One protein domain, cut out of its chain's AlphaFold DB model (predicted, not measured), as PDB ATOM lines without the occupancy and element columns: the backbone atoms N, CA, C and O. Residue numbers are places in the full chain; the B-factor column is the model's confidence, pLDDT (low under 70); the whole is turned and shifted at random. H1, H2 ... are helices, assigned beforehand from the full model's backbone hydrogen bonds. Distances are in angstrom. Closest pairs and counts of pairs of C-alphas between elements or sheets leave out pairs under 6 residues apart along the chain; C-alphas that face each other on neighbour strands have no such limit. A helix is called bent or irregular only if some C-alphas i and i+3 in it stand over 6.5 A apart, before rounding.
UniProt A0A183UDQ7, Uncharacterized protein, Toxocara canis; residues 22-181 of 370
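Overview. This is residues 22 to 181 of the 370 residues of an uncharacterized protein of Toxocara canis (UniProt A0A183UDQ7). One long helix arm, H3a, forms a spine, and the chain turns about perpendicular at its last end into a head where H3b and H4 make a helical hairpin, with H5 packed on H4 and H6 packed on H3b. H2 packs on the spine at residues 88 to 95 and H7 on residues 91 to 98, H1 lies out beyond H2 at the far end from the head, and residues 164 to 169 stick out. The printed part has 160 residues with seven named helices, H1 to H7 in order along the chain, and no named strand; the class is all helix. The whole is only just loose, close to compact, with a radius of gyration of the C-alphas of 18.5 A, and elongated, spanning 58 by 30 by 29 A.

Arrangement. The hub is H3, residues 78 to 118, which touches four other helices. By its hydrogen bonds it was assigned as one helix, but it is bent: C-alphas 107 and 110 are 8.6 A apart, against about 5 A in a regular helix. Its arms, H3a, residues 78 to 107, and H3b, residues 110 to 118, are about perpendicular at 86 degrees. H2, residues 41 to 49, touches H3a at residues 88 to 95 alone, at a steep tilt of 66 degrees, the same way; the closest C-alphas, of Ile 48 and Ala 92, are 6.0 A apart. H1, residues 22 to 30, is close to H2 but not clearly touching, with the C-alphas of Val 30 and Tyr 43 closest at 6.0 A, and about perpendicular to it at 80 degrees. H1 is only just apart from H3a, at 8.2 A. H7, residues 177 to 180, touches H3a at residues 91 to 98 alone, closest at the C-alphas of Lys 95 and Cys 180, 6.1 A; H2 and H7 are near each other. H4, residues 122 to 139, and H3b form a helical hairpin at a shallow tilt of 16 degrees, opposite ways, with the C-alphas of Ile 115 and Leu 125 closest at 6.7 A. H4 only just touches H3a, with 3 pairs of C-alphas within 8 A, closest at Ile 104 and Ala 136, 6.7 A, and is about perpendicular to it at 88 degrees. H5, residues 149 to 153, touches H4, closest at the C-alphas of Val 129 and Ala 149, 5.6 A. H6, residues 156 to 162, touches H3b at a steep tilt of 57 degrees, opposite ways, closest at the C-alphas of Ile 113 and Ala 160, 6.5 A. H5 and H6 meet only through their link. The helix packing is mostly crossed: of 4 touching pairs with a tilt, 1 is shallow. Every O i to N i+4 pair is within hydrogen-bond range in H1, H2, H3a, H3b, H4, H5 and H6; H7 is too short for such a pair.

Along the chain. H1 begins at C-alpha 22, at (191.521, 168.990, 200.118), and measures 12.3 A from first to last C-alpha; H2 measures 12.0 A. H3a runs 42.8 A from C-alpha 78, at (174.900, 172.553, 202.573), to C-alpha 107, at (170.993, 150.634, 239.069). H3b measures 12.1 A and H4 25.7 A. H5, H6 and H7 are short, and H7 ends at C-alpha 180, at (177.741, 152.115, 219.377).

Size, cuts and confidence. The C-alphas farthest apart, of Met 22 and Thr 118, are 58.7 A apart. The printed part has no cut. The links from H2 to H3, residues 50 to 77, and from H6 to H7, residues 163 to 176, are long. The mean pLDDT of the printed part is 83.9, and it is under 70 at residues 34 to 36 and 160 to 181.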
ATOM      1  N   MET A  22     191.953 168.790 198.725       82.88
ATOM      2  CA  MET A  22     191.521 168.990 200.118       82.88
ATOM      3  C   MET A  22     190.079 168.520 200.376       82.88
ATOM      4  O   MET A  22     189.792 167.939 201.420       82.88
ATOM      5  N   VAL A  23     189.166 168.737 199.421       83.56
ATOM      6  CA  VAL A  23     187.769 168.276 199.517       83.56
ATOM      7  C   VAL A  23     187.716 166.754 199.379       83.56
ATOM      8  O   VAL A  23     187.006 166.092 200.130       83.56
ATOM      9  N   ARG A  24     188.525 166.179 198.480       83.19
ATOM     10  CA  ARG A  24     188.656 164.727 198.281       83.19
ATOM     11  C   ARG A  24     189.220 164.018 199.514       83.19
ATOM     12  O   ARG A  24     188.712 162.960 199.876       83.19
ATOM     13  N   ALA A  25     190.228 164.599 200.161       86.31
ATOM     14  CA  ALA A  25     190.808 164.093 201.401       86.31
ATOM     15  C   ALA A  25     189.786 164.132 202.548       86.31
ATOM     16  O   ALA A  25     189.529 163.101 203.163       86.31
ATOM     17  N   ALA A  26     189.116 165.270 202.762       87.38
ATOM     18  CA  ALA A  26     188.070 165.387 203.780       87.38
ATOM     19  C   ALA A  26     186.882 164.443 203.519       87.38
ATOM     20  O   ALA A  26     186.345 163.853 204.451       87.38
ATOM     21  N   TYR A  27     186.483 164.245 202.258       87.62
ATOM     22  CA  TYR A  27     185.429 163.287 201.915       87.62
ATOM     23  C   TYR A  27     185.842 161.845 202.247       87.62
ATOM     24  O   TYR A  27     185.031 161.095 202.785       87.62
ATOM     25  N   LYS A  28     187.106 161.475 201.982       87.31
ATOM     26  CA  LYS A  28     187.676 160.174 202.368       87.31
ATOM     27  C   LYS A  28     187.821 159.998 203.881       87.31
ATOM     28  O   LYS A  28     187.734 158.869 204.328       87.31
ATOM     29  N   GLU A  29     188.048 161.055 204.660       88.12
ATOM     30  CA  GLU A  29     188.077 160.973 206.132       88.12
ATOM     31  C   GLU A  29     186.666 160.776 206.713       88.12
ATOM     32  O   GLU A  29     186.462 160.007 207.649       88.12
ATOM     33  N   VAL A  30     185.675 161.478 206.158       90.06
ATOM     34  CA  VAL A  30     184.311 161.501 206.700       90.06
ATOM     35  C   VAL A  30     183.498 160.279 206.292       90.06
ATOM     36  O   VAL A  30     182.773 159.736 207.128       90.06
ATOM     37  N   PHE A  31     183.580 159.848 205.031       88.75
ATOM     38  CA  PHE A  31     182.738 158.785 204.480       88.75
ATOM     39  C   PHE A  31     183.495 157.466 204.282       88.75
ATOM     40  O   PHE A  31     184.672 157.439 203.920       88.75
ATOM     41  N   SER A  32     182.797 156.350 204.500       81.50
ATOM     42  CA  SER A  32     183.284 155.015 204.147       81.50
ATOM     43  C   SER A  32     183.403 154.880 202.626       81.50
ATOM     44  O   SER A  32     182.504 155.274 201.878       81.50
ATOM     45  N   SER A  33     184.513 154.294 202.174       70.62
ATOM     46  CA  SER A  33     184.719 153.863 200.787       70.62
ATOM     47  C   SER A  33     183.868 152.648 200.411       70.62
ATOM     48  O   SER A  33     183.502 152.506 199.249       70.62
ATOM     49  N   GLU A  34     183.543 151.795 201.383       60.66
ATOM     50  CA  GLU A  34     182.813 150.533 201.198       60.66
ATOM     51  C   GLU A  34     181.298 150.763 201.131       60.66
ATOM     52  O   GLU A  34     180.602 150.200 200.288       60.66
ATOM     53  N   ARG A  35     180.764 151.620 202.014       63.97
ATOM     54  CA  ARG A  35     179.322 151.883 202.133       63.97
ATOM     55  C   ARG A  35     179.012 153.338 201.793       63.97
ATOM     56  O   ARG A  35     179.218 154.249 202.595       63.97
ATOM     57  N   ARG A  36     178.470 153.552 200.588       67.69
ATOM     58  CA  ARG A  36     178.191 154.882 200.018       67.69
ATOM     59  C   ARG A  36     177.357 155.747 200.975       67.69
ATOM     60  O   ARG A  36     176.233 155.403 201.327       67.69
ATOM     61  N   GLY A  37     177.911 156.888 201.382       71.94
ATOM     62  CA  GLY A  37     177.254 157.836 202.287       71.94
ATOM     63  C   GLY A  37     177.230 157.427 203.766       71.94
ATOM     64  O   GLY A  37     176.689 158.176 204.580       71.94
ATOM     65  N   LEU A  38     177.792 156.282 204.168       83.19
ATOM     66  CA  LEU A  38     178.004 155.951 205.582       83.19
ATOM     67  C   LEU A  38     179.192 156.755 206.135       83.19
ATOM     68  O   LEU A  38     180.173 156.951 205.423       83.19
ATOM     69  N   LEU A  39     179.118 157.223 207.385       89.12
ATOM     70  CA  LEU A  39     180.270 157.867 208.031       89.12
ATOM     71  C   LEU A  39     181.309 156.812 208.427       89.12
ATOM     72  O   LEU A  39     180.930 155.725 208.858       89.12
ATOM     73  N   GLN A  40     182.603 157.130 208.347       90.06
ATOM     74  CA  GLN A  40     183.635 156.233 208.870       90.06
ATOM     75  C   GLN A  40     183.460 156.008 210.375       90.06
ATOM     76  O   GLN A  40     183.166 156.945 211.120       90.06
ATOM     77  N   SER A  41     183.685 154.771 210.834       87.38
ATOM     78  CA  SER A  41     183.558 154.419 212.254       87.38
ATOM     79  C   SER A  41     184.535 155.219 213.126       87.38
ATOM     80  O   SER A  41     184.138 155.750 214.158       87.38
ATOM     81  N   THR A  42     185.772 155.412 212.662       90.00
ATOM     82  CA  THR A  42     186.815 156.237 213.304       90.00
ATOM     83  C   THR A  42     186.393 157.701 213.445       90.00
ATOM     84  O   THR A  42     186.379 158.236 214.555       90.00
ATOM     85  N   TYR A  43     185.977 158.338 212.343       93.25
ATOM     86  CA  TYR A  43     185.448 159.704 212.328       93.25
ATOM     87  C   TYR A  43     184.250 159.846 213.280       93.25
ATOM     88  O   TYR A  43     184.227 160.739 214.127       93.25
ATOM     89  N   ARG A  44     183.286 158.919 213.195       93.25
ATOM     90  CA  ARG A  44     182.091 158.874 214.048       93.25
ATOM     91  C   ARG A  44     182.456 158.740 215.528       93.25
ATOM     92  O   ARG A  44     182.000 159.566 216.313       93.25
ATOM     93  N   LYS A  45     183.275 157.751 215.916       90.94
ATOM     94  CA  LYS A  45     183.704 157.527 217.311       90.94
ATOM     95  C   LYS A  45     184.384 158.789 217.870       90.94
ATOM     96  O   LYS A  45     183.921 159.301 218.887       90.94
ATOM     97  N   ARG A  46     185.353 159.370 217.147       94.06
ATOM     98  CA  ARG A  46     186.052 160.620 217.523       94.06
ATOM     99  C   ARG A  46     185.091 161.797 217.743       94.06
ATOM    100  O   ARG A  46     185.159 162.463 218.772       94.06
ATOM    101  N   CYS A  47     184.180 162.042 216.798       94.94
ATOM    102  CA  CYS A  47     183.192 163.121 216.893       94.94
ATOM    103  C   CYS A  47     182.202 162.925 218.055       94.94
ATOM    104  O   CYS A  47     181.833 163.887 218.718       94.94
ATOM    105  N   ILE A  48     181.762 161.692 218.320       93.94
ATOM    106  CA  ILE A  48     180.844 161.406 219.431       93.94
ATOM    107  C   ILE A  48     181.549 161.488 220.792       93.94
ATOM    108  O   ILE A  48     180.957 161.994 221.744       93.94
ATOM    109  N   GLN A  49     182.814 161.067 220.886       92.25
ATOM    110  CA  GLN A  49     183.634 161.240 222.091       92.25
ATOM    111  C   GLN A  49     183.833 162.730 222.424       92.25
ATOM    112  O   GLN A  49     183.647 163.123 223.575       92.25
ATOM    113  N   SER A  50     184.108 163.586 221.429       94.19
ATOM    114  CA  SER A  50     184.307 165.028 221.655       94.19
ATOM    115  C   SER A  50     183.050 165.784 222.112       94.19
ATOM    116  O   SER A  50     183.165 166.910 222.584       94.19
ATOM    117  N   LEU A  51     181.857 165.190 221.981       93.88
ATOM    118  CA  LEU A  51     180.595 165.778 222.451       93.88
ATOM    119  C   LEU A  51     180.337 165.566 223.953       93.88
ATOM    120  O   LEU A  51     179.358 166.099 224.464       93.88
ATOM    121  N   GLY A  52     181.165 164.784 224.661       92.75
ATOM    122  CA  GLY A  52     181.063 164.621 226.119       92.75
ATOM    123  C   GLY A  52     179.723 164.050 226.608       92.75
ATOM    124  O   GLY A  52     179.258 164.401 227.689       92.75
ATOM    125  N   ILE A  53     179.067 163.215 225.797       93.31
ATOM    126  CA  ILE A  53     177.721 162.689 226.072       93.31
ATOM    127  C   ILE A  53     177.745 161.777 227.306       93.31
ATOM    128  O   ILE A  53     178.549 160.850 227.385       93.31
ATOM    129  N   THR A  54     176.812 162.000 228.234       93.12
ATOM    130  CA  THR A  54     176.630 161.200 229.455       93.12
ATOM    131  C   THR A  54     175.182 160.712 229.572       93.12
ATOM    132  O   THR A  54     174.365 160.911 228.672       93.12
ATOM    133  N   ALA A  55     174.828 160.066 230.686       91.81
ATOM    134  CA  ALA A  55     173.440 159.695 230.950       91.81
ATOM    135  C   ALA A  55     172.530 160.937 231.063       91.81
ATOM    136  O   ALA A  55     171.423 160.946 230.527       91.81
ATOM    137  N   SER A  56     173.013 162.012 231.692       92.75
ATOM    138  CA  SER A  56     172.215 163.218 231.963       92.75
ATOM    139  C   SER A  56     172.486 164.375 230.992       92.75
ATOM    140  O   SER A  56     171.696 165.310 230.951       92.75
ATOM    141  N   TYR A  57     173.547 164.318 230.178       91.62
ATOM    142  CA  TYR A  57     173.885 165.347 229.186       91.62
ATOM    143  C   TYR A  57     173.945 164.774 227.756       91.62
ATOM    144  O   TYR A  57     174.557 163.722 227.561       91.62
ATOM    145  N   PRO A  58     173.372 165.447 226.738       91.94
ATOM    146  CA  PRO A  58     172.588 166.686 226.811       91.94
ATOM    147  C   PRO A  58     171.122 166.459 227.223       91.94
ATOM    148  O   PRO A  58     170.583 165.365 227.055       91.94
ATOM    149  N   ASP A  59     170.437 167.526 227.644       89.38
ATOM    150  CA  ASP A  59     168.972 167.551 227.819       89.38
ATOM    151  C   ASP A  59     168.229 167.267 226.498       89.38
ATOM    152  O   ASP A  59     167.232 166.543 226.454       89.38
ATOM    153  N   ALA A  60     168.725 167.857 225.408       90.12
ATOM    154  CA  ALA A  60     168.205 167.700 224.058       90.12
ATOM    155  C   ALA A  60     169.355 167.732 223.046       90.12
ATOM    156  O   ALA A  60     170.257 168.562 223.128       90.12
ATOM    157  N   ILE A  61     169.310 166.854 222.050       92.06
ATOM    158  CA  ILE A  61     170.415 166.667 221.090       92.06
ATOM    159  C   ILE A  61     170.565 167.866 220.141       92.06
ATOM    160  O   ILE A  61     171.652 168.122 219.638       92.06
ATOM    161  N   SER A  62     169.504 168.658 219.974       89.94
ATOM    162  CA  SER A  62     169.526 169.961 219.302       89.94
ATOM    163  C   SER A  62     170.345 171.037 220.030       89.94
ATOM    164  O   SER A  62     170.619 172.069 219.428       89.94
ATOM    165  N   SER A  63     170.735 170.825 221.295       92.00
ATOM    166  CA  SER A  63     171.623 171.738 222.038       92.00
ATOM    167  C   SER A  63     173.118 171.464 221.828       92.00
ATOM    168  O   SER A  63     173.948 172.241 222.292       92.00
ATOM    169  N   LEU A  64     173.474 170.377 221.134       93.31
ATOM    170  CA  LEU A  64     174.862 170.050 220.808       93.31
ATOM    171  C   LEU A  64     175.313 170.802 219.549       93.31
ATOM    172  O   LEU A  64     174.633 170.757 218.522       93.31
ATOM    173  N   ASP A  65     176.506 171.402 219.579       93.88
ATOM    174  CA  ASP A  65     177.134 172.000 218.393       93.88
ATOM    175  C   ASP A  65     177.753 170.925 217.482       93.88
ATOM    176  O   ASP A  65     178.967 170.778 217.343       93.88
ATOM    177  N   ILE A  66     176.885 170.139 216.849       94.75
ATOM    178  CA  ILE A  66     177.269 169.077 215.911       94.75
ATOM    179  C   ILE A  66     177.774 169.673 214.585       94.75
ATOM    180  O   ILE A  66     178.606 169.069 213.908       94.75
ATOM    181  N   ALA A  67     177.319 170.876 214.219       93.38
ATOM    182  CA  ALA A  67     177.741 171.560 212.999       93.38
ATOM    183  C   ALA A  67     179.236 171.935 213.032       93.38
ATOM    184  O   ALA A  67     179.907 171.874 211.997       93.38
ATOM    185  N   SER A  68     179.785 172.252 214.212       94.50
ATOM    186  CA  SER A  68     181.225 172.473 214.405       94.50
ATOM    187  C   SER A  68     182.099 171.258 214.070       94.50
ATOM    188  O   SER A  68     183.262 171.439 213.708       94.50
ATOM    189  N   LEU A  69     181.549 170.039 214.125       95.19
ATOM    190  CA  LEU A  69     182.287 168.797 213.873       95.19
ATOM    191  C   LEU A  69     182.448 168.490 212.378       95.19
ATOM    192  O   LEU A  69     183.357 167.759 212.001       95.19
ATOM    193  N   VAL A  70     181.602 169.062 211.514       94.50
ATOM    194  CA  VAL A  70     181.717 168.910 210.054       94.50
ATOM    195  C   VAL A  70     182.999 169.608 209.570       94.50
ATOM    196  O   VAL A  70     183.168 170.792 209.882       94.50
ATOM    197  N   PRO A  71     183.881 168.974 208.770       93.75
ATOM    198  CA  PRO A  71     185.077 169.632 208.245       93.75
ATOM    199  C   PRO A  71     184.739 170.921 207.473       93.75
ATOM    200  O   PRO A  71     183.861 170.879 206.607       93.75
ATOM    201  N   PRO A  72     185.418 172.062 207.719       91.56
ATOM    202  CA  PRO A  72     185.068 173.347 207.103       91.56
ATOM    203  C   PRO A  72     184.982 173.322 205.572       91.56
ATOM    204  O   PRO A  72     184.093 173.948 205.002       91.56
ATOM    205  N   VAL A  73     185.842 172.541 204.908       90.56
ATOM    206  CA  VAL A  73     185.834 172.369 203.443       90.56
ATOM    207  C   VAL A  73     184.576 171.669 202.913       90.56
ATOM    208  O   VAL A  73     184.194 171.898 201.770       90.56
ATOM    209  N   LEU A  74     183.897 170.861 203.737       90.19
ATOM    210  CA  LEU A  74     182.627 170.208 203.397       90.19
ATOM    211  C   LEU A  74     181.402 171.048 203.791       90.19
ATOM    212  O   LEU A  74     180.310 170.777 203.302       90.19
ATOM    213  N   ARG A  75     181.563 172.099 204.613       90.44
ATOM    214  CA  ARG A  75     180.478 173.049 204.947       90.44
ATOM    215  C   ARG A  75     180.062 173.933 203.766       90.44
ATOM    216  O   ARG A  75     179.018 174.571 203.833       90.44
ATOM    217  N   ILE A  76     180.877 173.974 202.709       88.62
ATOM    218  CA  ILE A  76     180.602 174.715 201.471       88.62
ATOM    219  C   ILE A  76     179.391 174.115 200.735       88.62
ATOM    220  O   ILE A  76     178.602 174.863 200.162       88.62
ATOM    221  N   ASP A  77     179.206 172.790 200.789       86.62
ATOM    222  CA  ASP A  77     177.994 172.130 200.296       86.62
ATOM    223  C   ASP A  77     176.998 171.927 201.458       86.62
ATOM    224  O   ASP A  77     177.215 171.064 202.321       86.62
ATOM    225  N   PRO A  78     175.874 172.669 201.494       89.69
ATOM    226  CA  PRO A  78     174.900 172.553 202.573       89.69
ATOM    227  C   PRO A  78     174.208 171.184 202.610       89.69
ATOM    228  O   PRO A  78     173.753 170.777 203.679       89.69
ATOM    229  N   ARG A  79     174.132 170.442 201.495       90.19
ATOM    230  CA  ARG A  79     173.523 169.100 201.450       90.19
ATOM    231  C   ARG A  79     174.411 168.090 202.170       90.19
ATOM    232  O   ARG A  79     173.930 167.367 203.040       90.19
ATOM    233  N   ILE A  80     175.708 168.092 201.855       89.69
ATOM    234  CA  ILE A  80     176.704 167.227 202.506       89.69
ATOM    235  C   ILE A  80     176.816 167.584 203.993       89.69
ATOM    236  O   ILE A  80     176.745 166.695 204.843       89.69
ATOM    237  N   ALA A  81     176.909 168.874 204.328       91.81
ATOM    238  CA  ALA A  81     176.989 169.327 205.715       91.81
ATOM    239  C   ALA A  81     175.758 168.925 206.548       91.81
ATOM    240  O   ALA A  81     175.906 168.444 207.675       91.81
ATOM    241  N   THR A  82     174.551 169.062 205.986       92.81
ATOM    242  CA  THR A  82     173.301 168.635 206.637       92.81
ATOM    243  C   THR A  82     173.282 167.125 206.866       92.81
ATOM    244  O   THR A  82     172.934 166.681 207.958       92.81
ATOM    245  N   GLU A  83     173.705 166.324 205.884       91.62
ATOM    246  CA  GLU A  83     173.704 164.861 205.996       91.62
ATOM    247  C   GLU A  83     174.708 164.347 207.042       91.62
ATOM    248  O   GLU A  83     174.365 163.483 207.854       91.62
ATOM    249  N   ILE A  84     175.919 164.919 207.099       93.00
ATOM    250  CA  ILE A  84     176.907 164.600 208.145       93.00
ATOM    251  C   ILE A  84     176.350 164.976 209.524       93.00
ATOM    252  O   ILE A  84     176.373 164.154 210.442       93.00
ATOM    253  N   THR A  85     175.790 166.183 209.659       95.19
ATOM    254  CA  THR A  85     175.193 166.674 210.914       95.19
ATOM    255  C   THR A  85     174.058 165.759 211.380       95.19
ATOM    256  O   THR A  85     174.020 165.358 212.541       95.19
ATOM    257  N   ARG A  86     173.167 165.349 210.467       94.50
ATOM    258  CA  ARG A  86     172.052 164.432 210.743       94.50
ATOM    259  C   ARG A  86     172.537 163.064 211.233       94.50
ATOM    260  O   ARG A  86     171.989 162.539 212.204       94.50
ATOM    261  N   LYS A  87     173.567 162.496 210.595       93.50
ATOM    262  CA  LYS A  87     174.155 161.202 210.987       93.50
ATOM    263  C   LYS A  87     174.859 161.270 212.341       93.50
ATOM    264  O   LYS A  87     174.638 160.396 213.175       93.50
ATOM    265  N   LEU A  88     175.631 162.327 212.599       94.88
ATOM    266  CA  LEU A  88     176.234 162.561 213.915       94.88
ATOM    267  C   LEU A  88     175.166 162.786 215.002       94.88
ATOM    268  O   LEU A  88     175.315 162.268 216.103       94.88
ATOM    269  N   ALA A  89     174.048 163.451 214.698       94.94
ATOM    270  CA  ALA A  89     172.939 163.635 215.638       94.94
ATOM    271  C   ALA A  89     172.171 162.340 215.969       94.94
ATOM    272  O   ALA A  89     171.623 162.221 217.066       94.94
ATOM    273  N   GLU A  90     172.091 161.366 215.055       93.94
ATOM    274  CA  GLU A  90     171.567 160.030 215.389       93.94
ATOM    275  C   GLU A  90     172.586 159.216 216.193       93.94
ATOM    276  O   GLU A  90     172.219 158.622 217.202       93.94
ATOM    277  N   ALA A  91     173.872 159.251 215.827       92.56
ATOM    278  CA  ALA A  91     174.924 158.574 216.588       92.56
ATOM    279  C   ALA A  91     175.049 159.123 218.028       92.56
ATOM    280  O   ALA A  91     175.191 158.349 218.973       92.56
ATOM    281  N   ALA A  92     174.894 160.439 218.218       94.19
ATOM    282  CA  ALA A  92     174.822 161.080 219.531       94.19
ATOM    283  C   ALA A  92     173.608 160.595 220.343       94.19
ATOM    284  O   ALA A  92     173.750 160.225 221.511       94.19
ATOM    285  N   ARG A  93     172.423 160.524 219.714       94.00
ATOM    286  CA  ARG A  93     171.215 159.950 220.332       94.00
ATOM    287  C   ARG A  93     171.445 158.511 220.758       94.00
ATOM    288  O   ARG A  93     171.142 158.160 221.892       94.00
ATOM    289  N   GLN A  94     172.010 157.695 219.876       92.00
ATOM    290  CA  GLN A  94     172.259 156.288 220.147       92.00
ATOM    291  C   GLN A  94     173.269 156.097 221.288       92.00
ATOM    292  O   GLN A  94     172.985 155.333 222.208       92.00
ATOM    293  N   LYS A  95     174.373 156.858 221.314       92.38
ATOM    294  CA  LYS A  95     175.334 156.848 222.432       92.38
ATOM    295  C   LYS A  95     174.657 157.189 223.762       92.38
ATOM    296  O   LYS A  95     174.846 156.456 224.729       92.38
ATOM    297  N   GLN A  96     173.824 158.234 223.808       94.19
ATOM    298  CA  GLN A  96     173.087 158.598 225.025       94.19
ATOM    299  C   GLN A  96     172.119 157.488 225.468       94.19
ATOM    300  O   GLN A  96     172.093 157.138 226.649       94.19
ATOM    301  N   ARG A  97     171.363 156.892 224.531       94.69
ATOM    302  CA  ARG A  97     170.476 155.749 224.814       94.69
ATOM    303  C   ARG A  97     171.248 154.588 225.442       94.69
ATOM    304  O   ARG A  97     170.801 154.064 226.454       94.69
ATOM    305  N   ILE A  98     172.401 154.218 224.882       91.69
ATOM    306  CA  ILE A  98     173.241 153.124 225.393       91.69
ATOM    307  C   ILE A  98     173.765 153.447 226.794       91.69
ATOM    308  O   ILE A  98     173.623 152.621 227.690       91.69
ATOM    309  N   ILE A  99     174.304 154.651 227.026       92.94
ATOM    310  CA  ILE A  99     174.793 155.056 228.356       92.94
ATOM    311  C   ILE A  99     173.662 154.984 229.396       92.94
ATOM    312  O   ILE A  99     173.854 154.427 230.475       92.94
ATOM    313  N   ARG A 100     172.459 155.468 229.055       95.62
ATOM    314  CA  ARG A 100     171.265 155.339 229.909       95.62
ATOM    315  C   ARG A 100     170.860 153.886 230.132       95.62
ATOM    316  O   ARG A 100     170.501 153.532 231.249       95.62
ATOM    317  N   ALA A 101     170.940 153.033 229.112       94.31
ATOM    318  CA  ALA A 101     170.611 151.617 229.241       94.31
ATOM    319  C   ALA A 101     171.576 150.883 230.184       94.31
ATOM    320  O   ALA A 101     171.131 150.153 231.069       94.31
ATOM    321  N   LYS A 102     172.882 151.153 230.060       90.44
ATOM    322  CA  LYS A 102     173.927 150.663 230.972       90.44
ATOM    323  C   LYS A 102     173.702 151.153 232.405       90.44
ATOM    324  O   LYS A 102     173.772 150.358 233.337       90.44
ATOM    325  N   PHE A 103     173.366 152.432 232.590       94.25
ATOM    326  CA  PHE A 103     173.029 152.992 233.904       94.25
ATOM    327  C   PHE A 103     171.796 152.317 234.524       94.25
ATOM    328  O   PHE A 103     171.850 151.884 235.673       94.25
ATOM    329  N   ILE A 104     170.704 152.173 233.763       95.00
ATOM    330  CA  ILE A 104     169.491 151.470 234.210       95.00
ATOM    331  C   ILE A 104     169.820 150.020 234.570       95.00
ATOM    332  O   ILE A 104     169.359 149.542 235.603       95.00
ATOM    333  N   TYR A 105     170.634 149.332 233.761       90.50
ATOM    334  CA  TYR A 105     171.062 147.971 234.063       90.50
ATOM    335  C   TYR A 105     171.810 147.902 235.397       90.50
ATOM    336  O   TYR A 105     171.383 147.150 236.267       90.50
ATOM    337  N   ARG A 106     172.849 148.726 235.594       88.94
ATOM    338  CA  ARG A 106     173.619 148.794 236.849       88.94
ATOM    339  C   ARG A 106     172.709 149.124 238.053       88.94
ATOM    340  O   ARG A 106     172.729 148.406 239.047       88.94
ATOM    341  N   LYS A 107     171.840 150.143 237.954       92.75
ATOM    342  CA  LYS A 107     170.993 150.634 239.069       92.75
ATOM    343  C   LYS A 107     169.778 149.751 239.393       92.75
ATOM    344  O   LYS A 107     169.403 149.626 240.557       92.75
ATOM    345  N   LYS A 108     169.114 149.168 238.388       92.75
ATOM    346  CA  LYS A 108     167.831 148.435 238.526       92.75
ATOM    347  C   LYS A 108     167.966 146.929 238.232       92.75
ATOM    348  O   LYS A 108     166.956 146.242 238.059       92.75
ATOM    349  N   ARG A 109     169.199 146.404 238.220       88.50
ATOM    350  CA  ARG A 109     169.586 145.025 237.859       88.50
ATOM    351  C   ARG A 109     168.656 143.937 238.393       88.50
ATOM    352  O   ARG A 109     168.113 143.158 237.617       88.50
ATOM    353  N   ALA A 110     168.437 143.907 239.709       87.69
ATOM    354  CA  ALA A 110     167.619 142.883 240.361       87.69
ATOM    355  C   ALA A 110     166.142 142.927 239.920       87.69
ATOM    356  O   ALA A 110     165.513 141.885 239.755       87.69
ATOM    357  N   LYS A 111     165.597 144.128 239.672       91.44
ATOM    358  CA  LYS A 111     164.217 144.307 239.196       91.44
ATOM    359  C   LYS A 111     164.072 143.851 237.739       91.44
ATOM    360  O   LYS A 111     163.095 143.186 237.417       91.44
ATOM    361  N   LEU A 112     165.068 144.139 236.892       90.00
ATOM    362  CA  LEU A 112     165.139 143.635 235.513       90.00
ATOM    363  C   LEU A 112     165.212 142.103 235.468       90.00
ATOM    364  O   LEU A 112     164.417 141.490 234.762       90.00
ATOM    365  N   ILE A 113     166.105 141.483 236.249       86.88
ATOM    366  CA  ILE A 113     166.228 140.015 236.325       86.88
ATOM    367  C   ILE A 113     164.896 139.388 236.750       86.88
ATOM    368  O   ILE A 113     164.388 138.523 236.042       86.88
ATOM    369  N   ARG A 114     164.267 139.903 237.816       87.25
ATOM    370  CA  ARG A 114     162.959 139.416 238.272       87.25
ATOM    371  C   ARG A 114     161.883 139.518 237.187       87.25
ATOM    372  O   ARG A 114     161.071 138.608 237.072       87.25
ATOM    373  N   ILE A 115     161.856 140.588 236.386       88.50
ATOM    374  CA  ILE A 115     160.928 140.706 235.245       88.50
ATOM    375  C   ILE A 115     161.202 139.607 234.212       88.50
ATOM    376  O   ILE A 115     160.267 138.926 233.799       88.50
ATOM    377  N   PHE A 116     162.467 139.394 233.841       86.12
ATOM    378  CA  PHE A 116     162.857 138.360 232.874       86.12
ATOM    379  C   PHE A 116     162.572 136.927 233.360       86.12
ATOM    380  O   PHE A 116     162.374 136.038 232.539       86.12
ATOM    381  N   GLU A 117     162.530 136.704 234.675       83.00
ATOM    382  CA  GLU A 117     162.147 135.428 235.294       83.00
ATOM    383  C   GLU A 117     160.626 135.271 235.473       83.00
ATOM    384  O   GLU A 117     160.118 134.157 235.415       83.00
ATOM    385  N   THR A 118     159.889 136.369 235.690       81.06
ATOM    386  CA  THR A 118     158.445 136.334 236.002       81.06
ATOM    387  C   THR A 118     157.567 136.276 234.748       81.06
ATOM    388  O   THR A 118     156.532 135.614 234.754       81.06
ATOM    389  N   PHE A 119     157.932 136.993 233.681       77.19
ATOM    390  CA  PHE A 119     157.063 137.177 232.516       77.19
ATOM    391  C   PHE A 119     157.505 136.315 231.332       77.19
ATOM    392  O   PHE A 119     158.617 136.439 230.829       77.19
ATOM    393  N   ALA A 120     156.593 135.468 230.849       73.38
ATOM    394  CA  ALA A 120     156.854 134.565 229.731       73.38
ATOM    395  C   ALA A 120     156.531 135.161 228.348       73.38
ATOM    396  O   ALA A 120     156.978 134.614 227.343       73.38
ATOM    397  N   THR A 121     155.750 136.247 228.252       81.50
ATOM    398  CA  THR A 121     155.400 136.855 226.954       81.50
ATOM    399  C   THR A 121     156.310 138.038 226.632       81.50
ATOM    400  O   THR A 121     156.674 138.828 227.504       81.50
ATOM    401  N   LYS A 122     156.646 138.204 225.348       81.81
ATOM    402  CA  LYS A 122     157.442 139.344 224.873       81.81
ATOM    403  C   LYS A 122     156.769 140.689 225.166       81.81
ATOM    404  O   LYS A 122     157.471 141.653 225.456       81.81
ATOM    405  N   ASP A 123     155.443 140.757 225.103       84.50
ATOM    406  CA  ASP A 123     154.706 142.015 225.251       84.50
ATOM    407  C   ASP A 123     154.609 142.457 226.716       84.50
ATOM    408  O   ASP A 123     154.765 143.645 227.004       84.50
ATOM    409  N   ASP A 124     154.450 141.521 227.656       84.69
ATOM    410  CA  ASP A 124     154.515 141.832 229.089       84.69
ATOM    411  C   ASP A 124     155.951 142.185 229.510       84.69
ATOM    412  O   ASP A 124     156.164 143.181 230.201       84.69
ATOM    413  N   LEU A 125     156.954 141.456 229.000       86.94
ATOM    414  CA  LEU A 125     158.371 141.793 229.178       86.94
ATOM    415  C   LEU A 125     158.698 143.205 228.664       86.94
ATOM    416  O   LEU A 125     159.362 143.980 229.352       86.94
ATOM    417  N   MET A 126     158.218 143.570 227.469       88.31
ATOM    418  CA  MET A 126     158.375 144.917 226.911       88.31
ATOM    419  C   MET A 126     157.711 145.982 227.796       88.31
ATOM    420  O   MET A 126     158.322 147.025 228.031       88.31
ATOM    421  N   ARG A 127     156.493 145.722 228.296       92.69
ATOM    422  CA  ARG A 127     155.739 146.639 229.167       92.69
ATOM    423  C   ARG A 127     156.471 146.895 230.484       92.69
ATOM    424  O   ARG A 127     156.684 148.047 230.850       92.69
ATOM    425  N   GLU A 128     156.926 145.846 231.160       93.75
ATOM    426  CA  GLU A 128     157.569 145.983 232.472       93.75
ATOM    427  C   GLU A 128     158.997 146.538 232.394       93.75
ATOM    428  O   GLU A 128     159.410 147.326 233.249       93.75
ATOM    429  N   VAL A 129     159.747 146.232 231.329       94.50
ATOM    430  CA  VAL A 129     161.016 146.929 231.058       94.50
ATOM    431  C   VAL A 129     160.766 148.414 230.773       94.50
ATOM    432  O   VAL A 129     161.536 149.255 231.234       94.50
ATOM    433  N   TRP A 130     159.689 148.766 230.062       96.25
ATOM    434  CA  TRP A 130     159.321 150.167 229.832       96.25
ATOM    435  C   TRP A 130     158.972 150.896 231.139       96.25
ATOM    436  O   TRP A 130     159.447 152.012 231.345       96.25
ATOM    437  N   ASN A 131     158.269 150.237 232.067       96.06
ATOM    438  CA  ASN A 131     158.009 150.767 233.411       96.06
ATOM    439  C   ASN A 131     159.315 151.101 234.160       96.06
ATOM    440  O   ASN A 131     159.419 152.176 234.747       96.06
ATOM    441  N   ILE A 132     160.342 150.239 234.095       96.62
ATOM    442  CA  ILE A 132     161.670 150.527 234.680       96.62
ATOM    443  C   ILE A 132     162.364 151.708 233.988       96.62
ATOM    444  O   ILE A 132     163.017 152.517 234.652       96.62
ATOM    445  N   ILE A 133     162.257 151.811 232.660       96.81
ATOM    446  CA  ILE A 133     162.866 152.906 231.891       96.81
ATOM    447  C   ILE A 133     162.236 154.252 232.283       96.81
ATOM    448  O   ILE A 133     162.963 155.231 232.456       96.81
ATOM    449  N   GLU A 134     160.915 154.305 232.456       96.38
ATOM    450  CA  GLU A 134     160.191 155.514 232.862       96.38
ATOM    451  C   GLU A 134     160.403 155.851 234.355       96.38
ATOM    452  O   GLU A 134     160.605 157.014 234.690       96.38
ATOM    453  N   GLU A 135     160.485 154.852 235.242       96.50
ATOM    454  CA  GLU A 135     160.891 155.023 236.649       96.50
ATOM    455  C   GLU A 135     162.285 155.664 236.753       96.50
ATOM    456  O   GLU A 135     162.455 156.696 237.398       96.50
ATOM    457  N   ALA A 136     163.284 155.109 236.056       96.44
ATOM    458  CA  ALA A 136     164.643 155.650 236.061       96.44
ATOM    459  C   ALA A 136     164.726 157.052 235.431       96.44
ATOM    460  O   ALA A 136     165.471 157.903 235.909       96.44
ATOM    461  N   LYS A 137     163.934 157.322 234.386       95.88
ATOM    462  CA  LYS A 137     163.814 158.655 233.777       95.88
ATOM    463  C   LYS A 137     163.329 159.701 234.777       95.88
ATOM    464  O   LYS A 137     163.847 160.816 234.775       95.88
ATOM    465  N   GLN A 138     162.337 159.353 235.596       96.44
ATOM    466  CA  GLN A 138     161.771 160.245 236.607       96.44
ATOM    467  C   GLN A 138     162.744 160.448 237.775       96.44
ATOM    468  O   GLN A 138     162.983 161.589 238.160       96.44
ATOM    469  N   GLU A 139     163.372 159.378 238.275       96.31
ATOM    470  CA  GLU A 139     164.395 159.456 239.331       96.31
ATOM    471  C   GLU A 139     165.580 160.354 238.943       96.31
ATOM    472  O   GLU A 139     165.988 161.220 239.714       96.31
ATOM    473  N   GLU A 140     166.121 160.171 237.737       95.00
ATOM    474  CA  GLU A 140     167.300 160.899 237.249       95.00
ATOM    475  C   GLU A 140     166.949 162.223 236.540       95.00
ATOM    476  O   GLU A 140     167.828 162.905 236.009       95.00
ATOM    477  N   ASN A 141     165.661 162.592 236.504       94.69
ATOM    478  CA  ASN A 141     165.119 163.769 235.805       94.69
ATOM    479  C   ASN A 141     165.550 163.874 234.324       94.69
ATOM    480  O   ASN A 141     165.736 164.965 233.774       94.69
ATOM    481  N   TRP A 142     165.712 162.732 233.655       94.31
ATOM    482  CA  TRP A 142     166.224 162.668 232.291       94.31
ATOM    483  C   TRP A 142     165.228 163.194 231.254       94.31
ATOM    484  O   TRP A 142     164.085 162.747 231.145       94.31
ATOM    485  N   LYS A 143     165.724 164.089 230.397       89.44
ATOM    486  CA  LYS A 143     165.020 164.597 229.213       89.44
ATOM    487  C   LYS A 143     165.571 163.957 227.938       89.44
ATOM    488  O   LYS A 143     166.657 163.371 227.932       89.44
ATOM    489  N   GLY A 144     164.825 164.057 226.842       84.38
ATOM    490  CA  GLY A 144     165.290 163.620 225.525       84.38
ATOM    491  C   GLY A 144     165.247 162.102 225.313       84.38
ATOM    492  O   GLY A 144     164.233 161.456 225.563       84.38
ATOM    493  N   SER A 145     166.321 161.529 224.758       86.88
ATOM    494  CA  SER A 145     166.290 160.171 224.188       86.88
ATOM    495  C   SER A 145     166.442 159.070 225.237       86.88
ATOM    496  O   SER A 145     167.488 158.943 225.870       86.88
ATOM    497  N   MET A 146     165.419 158.229 225.378       94.12
ATOM    498  CA  MET A 146     165.450 157.037 226.232       94.12
ATOM    499  C   MET A 146     165.845 155.780 225.441       94.12
ATOM    500  O   MET A 146     165.589 155.722 224.231       94.12
ATOM    501  N   PRO A 147     166.473 154.777 226.083       94.75
ATOM    502  CA  PRO A 147     166.707 153.478 225.467       94.75
ATOM    503  C   PRO A 147     165.396 152.757 225.153       94.75
ATOM    504  O   PRO A 147     164.374 152.973 225.801       94.75
ATOM    505  N   ALA A 148     165.440 151.868 224.163       90.94
ATOM    506  CA  ALA A 148     164.329 150.980 223.852       90.94
ATOM    507  C   ALA A 148     164.360 149.746 224.765       90.94
ATOM    508  O   ALA A 148     165.430 149.191 225.017       90.94
ATOM    509  N   ALA A 149     163.188 149.260 225.187       91.81
ATOM    510  CA  ALA A 149     163.071 148.025 225.968       91.81
ATOM    511  C   ALA A 149     163.711 146.810 225.258       91.81
ATOM    512  O   ALA A 149     164.334 145.967 225.902       91.81
ATOM    513  N   THR A 150     163.675 146.778 223.921       89.62
ATOM    514  CA  THR A 150     164.332 145.753 223.094       89.62
ATOM    515  C   THR A 150     165.840 145.637 223.326       89.62
ATOM    516  O   THR A 150     166.358 144.525 223.248       89.62
ATOM    517  N   TRP A 151     166.544 146.728 223.660       90.31
ATOM    518  CA  TRP A 151     167.986 146.690 223.954       90.31
ATOM    519  C   TRP A 151     168.289 145.798 225.164       90.31
ATOM    520  O   TRP A 151     169.282 145.066 225.158       90.31
ATOM    521  N   PHE A 152     167.407 145.830 226.171       90.44
ATOM    522  CA  PHE A 152     167.509 144.999 227.366       90.44
ATOM    523  C   PHE A 152     167.116 143.549 227.077       90.44
ATOM    524  O   PHE A 152     167.835 142.647 227.492       90.44
ATOM    525  N   LEU A 153     166.032 143.314 226.324       87.38
ATOM    526  CA  LEU A 153     165.591 141.954 225.980       87.38
ATOM    527  C   LEU A 153     166.651 141.189 225.172       87.38
ATOM    528  O   LEU A 153     166.967 140.053 225.507       87.38
ATOM    529  N   GLN A 154     167.286 141.844 224.193       85.94
ATOM    530  CA  GLN A 154     168.417 141.286 223.429       85.94
ATOM    531  C   GLN A 154     169.621 140.894 224.305       85.94
ATOM    532  O   GLN A 154     170.458 140.099 223.887       85.94
ATOM    533  N   ARG A 155     169.740 141.465 225.510       84.06
ATOM    534  CA  ARG A 155     170.853 141.242 226.445       84.06
ATOM    535  C   ARG A 155     170.432 140.466 227.703       84.06
ATOM    536  O   ARG A 155     171.291 140.149 228.523       84.06
ATOM    537  N   ALA A 156     169.160 140.075 227.830       80.94
ATOM    538  CA  ALA A 156     168.594 139.453 229.032       80.94
ATOM    539  C   ALA A 156     169.336 138.176 229.471       80.94
ATOM    540  O   ALA A 156     169.583 137.985 230.659       80.94
ATOM    541  N   GLY A 157     169.775 137.335 228.528       71.88
ATOM    542  CA  GLY A 157     170.558 136.133 228.844       71.88
ATOM    543  C   GLY A 157     171.956 136.447 229.374       71.88
ATOM    544  O   GLY A 157     172.378 135.846 230.358       71.88
ATOM    545  N   LYS A 158     172.642 137.443 228.793       77.31
ATOM    546  CA  LYS A 158     173.936 137.930 229.304       77.31
ATOM    547  C   LYS A 158     173.771 138.469 230.729       77.31
ATOM    548  O   LYS A 158     174.553 138.141 231.617       77.31
ATOM    549  N   PHE A 159     172.693 139.216 230.973       74.88
ATOM    550  CA  PHE A 159     172.355 139.763 232.286       74.88
ATOM    551  C   PHE A 159     172.070 138.691 233.352       74.88
ATOM    552  O   PHE A 159     172.505 138.859 234.492       74.88
ATOM    553  N   ALA A 160     171.378 137.605 232.991       66.56
ATOM    554  CA  ALA A 160     171.052 136.485 233.881       66.56
ATOM    555  C   ALA A 160     172.224 135.505 234.111       66.56
ATOM    556  O   ALA A 160     172.225 134.748 235.082       66.56
ATOM    557  N   GLN A 161     173.235 135.510 233.238       64.69
ATOM    558  CA  GLN A 161     174.503 134.808 233.467       64.69
ATOM    559  C   GLN A 161     175.396 135.591 234.441       64.69
ATOM    560  O   GLN A 161     175.975 135.007 235.357       64.69
ATOM    561  N   HIS A 162     175.446 136.920 234.298       58.41
ATOM    562  CA  HIS A 162     176.271 137.801 235.131       58.41
ATOM    563  C   HIS A 162     175.885 137.801 236.622       58.41
ATOM    564  O   HIS A 162     176.711 138.142 237.461       58.41
ATOM    565  N   SER A 163     174.654 137.432 236.995       53.91
ATOM    566  CA  SER A 163     174.244 137.342 238.411       53.91
ATOM    567  C   SER A 163     174.843 136.148 239.165       53.91
ATOM    568  O   SER A 163     174.742 136.099 240.389       53.91
ATOM    569  N   ARG A 164     175.469 135.189 238.464       47.00
ATOM    570  CA  ARG A 164     176.043 133.968 239.062       47.00
ATOM    571  C   ARG A 164     177.542 134.059 239.354       47.00
ATOM    572  O   ARG A 164     178.052 133.222 240.089       47.00
ATOM    573  N   PHE A 165     178.229 135.063 238.809       43.28
ATOM    574  CA  PHE A 165     179.648 135.335 239.057       43.28
ATOM    575  C   PHE A 165     179.799 136.653 239.824       43.28
ATOM    576  O   PHE A 165     180.187 137.680 239.278       43.28
ATOM    577  N   ILE A 166     179.474 136.614 241.118       43.41
ATOM    578  CA  ILE A 166     179.788 137.700 242.053       43.41
ATOM    579  C   ILE A 166     181.278 137.569 242.404       43.41
ATOM    580  O   ILE A 166     181.627 136.787 243.286       43.41
ATOM    581  N   GLY A 167     182.162 138.278 241.692       42.66
ATOM    582  CA  GLY A 167     183.601 138.236 241.996       42.66
ATOM    583  C   GLY A 167     184.581 138.763 240.941       42.66
ATOM    584  O   GLY A 167     185.756 138.896 241.261       42.66
ATOM    585  N   THR A 168     184.137 139.071 239.722       39.38
ATOM    586  CA  THR A 168     184.948 139.749 238.691       39.38
ATOM    587  C   THR A 168     184.299 141.079 238.329       39.38
ATOM    588  O   THR A 168     183.071 141.132 238.254       39.38
ATOM    589  N   ASP A 169     185.107 142.124 238.146       42.75
ATOM    590  CA  ASP A 169     184.688 143.530 238.113       42.75
ATOM    591  C   ASP A 169     183.456 143.806 237.226       42.75
ATOM    592  O   ASP A 169     183.417 143.450 236.049       42.75
ATOM    593  N   GLU A 170     182.431 144.457 237.799       47.72
ATOM    594  CA  GLU A 170     181.078 144.564 237.205       47.72
ATOM    595  C   GLU A 170     180.981 145.426 235.922       47.72
ATOM    596  O   GLU A 170     179.886 145.592 235.375       47.72
ATOM    597  N   ASP A 171     182.096 145.974 235.431       47.53
ATOM    598  CA  ASP A 171     182.133 146.920 234.310       47.53
ATOM    599  C   ASP A 171     182.712 146.349 232.997       47.53
ATOM    600  O   ASP A 171     182.308 146.794 231.915       47.53
ATOM    601  N   ASP A 172     183.570 145.323 233.046       45.03
ATOM    602  CA  ASP A 172     184.420 144.942 231.900       45.03
ATOM    603  C   ASP A 172     183.662 144.368 230.688       45.03
ATOM    604  O   ASP A 172     184.040 144.615 229.541       45.03
ATOM    605  N   LEU A 173     182.568 143.621 230.892       46.09
ATOM    606  CA  LEU A 173     181.844 142.986 229.775       46.09
ATOM    607  C   LEU A 173     180.842 143.927 229.083       46.09
ATOM    608  O   LEU A 173     180.378 143.645 227.975       46.09
ATOM    609  N   ILE A 174     180.464 145.025 229.738       49.72
ATOM    610  CA  ILE A 174     179.436 145.943 229.238       49.72
ATOM    611  C   ILE A 174     180.065 147.116 228.481       49.72
ATOM    612  O   ILE A 174     179.421 147.652 227.578       49.72
ATOM    613  N   ASP A 175     181.307 147.509 228.777       45.19
ATOM    614  CA  ASP A 175     181.973 148.664 228.157       45.19
ATOM    615  C   ASP A 175     182.767 148.395 226.864       45.19
ATOM    616  O   ASP A 175     183.556 149.237 226.435       45.19
ATOM    617  N   SER A 176     182.440 147.324 226.126       47.28
ATOM    618  CA  SER A 176     182.853 147.219 224.720       47.28
ATOM    619  C   SER A 176     182.323 148.411 223.902       47.28
ATOM    620  O   SER A 176     181.127 148.726 223.882       47.28
ATOM    621  N   GLU A 177     183.226 149.133 223.230       47.12
ATOM    622  CA  GLU A 177     182.876 150.363 222.503       47.12
ATOM    623  C   GLU A 177     181.992 150.121 221.266       47.12
ATOM    624  O   GLU A 177     181.395 151.064 220.734       47.12
ATOM    625  N   ASP A 178     181.899 148.873 220.813       46.12
ATOM    626  CA  ASP A 178     181.222 148.475 219.576       46.12
ATOM    627  C   ASP A 178     179.695 148.384 219.720       46.12
ATOM    628  O   ASP A 178     178.975 148.429 218.727       46.12
ATOM    629  N   ASP A 179     179.173 148.463 220.949       50.53
ATOM    630  CA  ASP A 179     177.741 148.677 221.217       50.53
ATOM    631  C   ASP A 179     177.199 149.982 220.574       50.53
ATOM    632  O   ASP A 179     175.987 150.185 220.513       50.53
ATOM    633  N   CYS A 180     178.081 150.876 220.091       45.09
ATOM    634  CA  CYS A 180     177.741 152.115 219.377       45.09
ATOM    635  C   CYS A 180     177.363 151.927 217.893       45.09
ATOM    636  O   CYS A 180     177.076 152.928 217.225       45.09
ATOM    637  N   GLU A 181     177.375 150.706 217.355       46.78
ATOM    638  CA  GLU A 181     176.795 150.437 216.037       46.78
ATOM    639  C   GLU A 181     175.285 150.713 216.039       46.78
ATOM    640  O   GLU A 181     174.556 150.409 216.989       46.78
TER     641      GLU A 181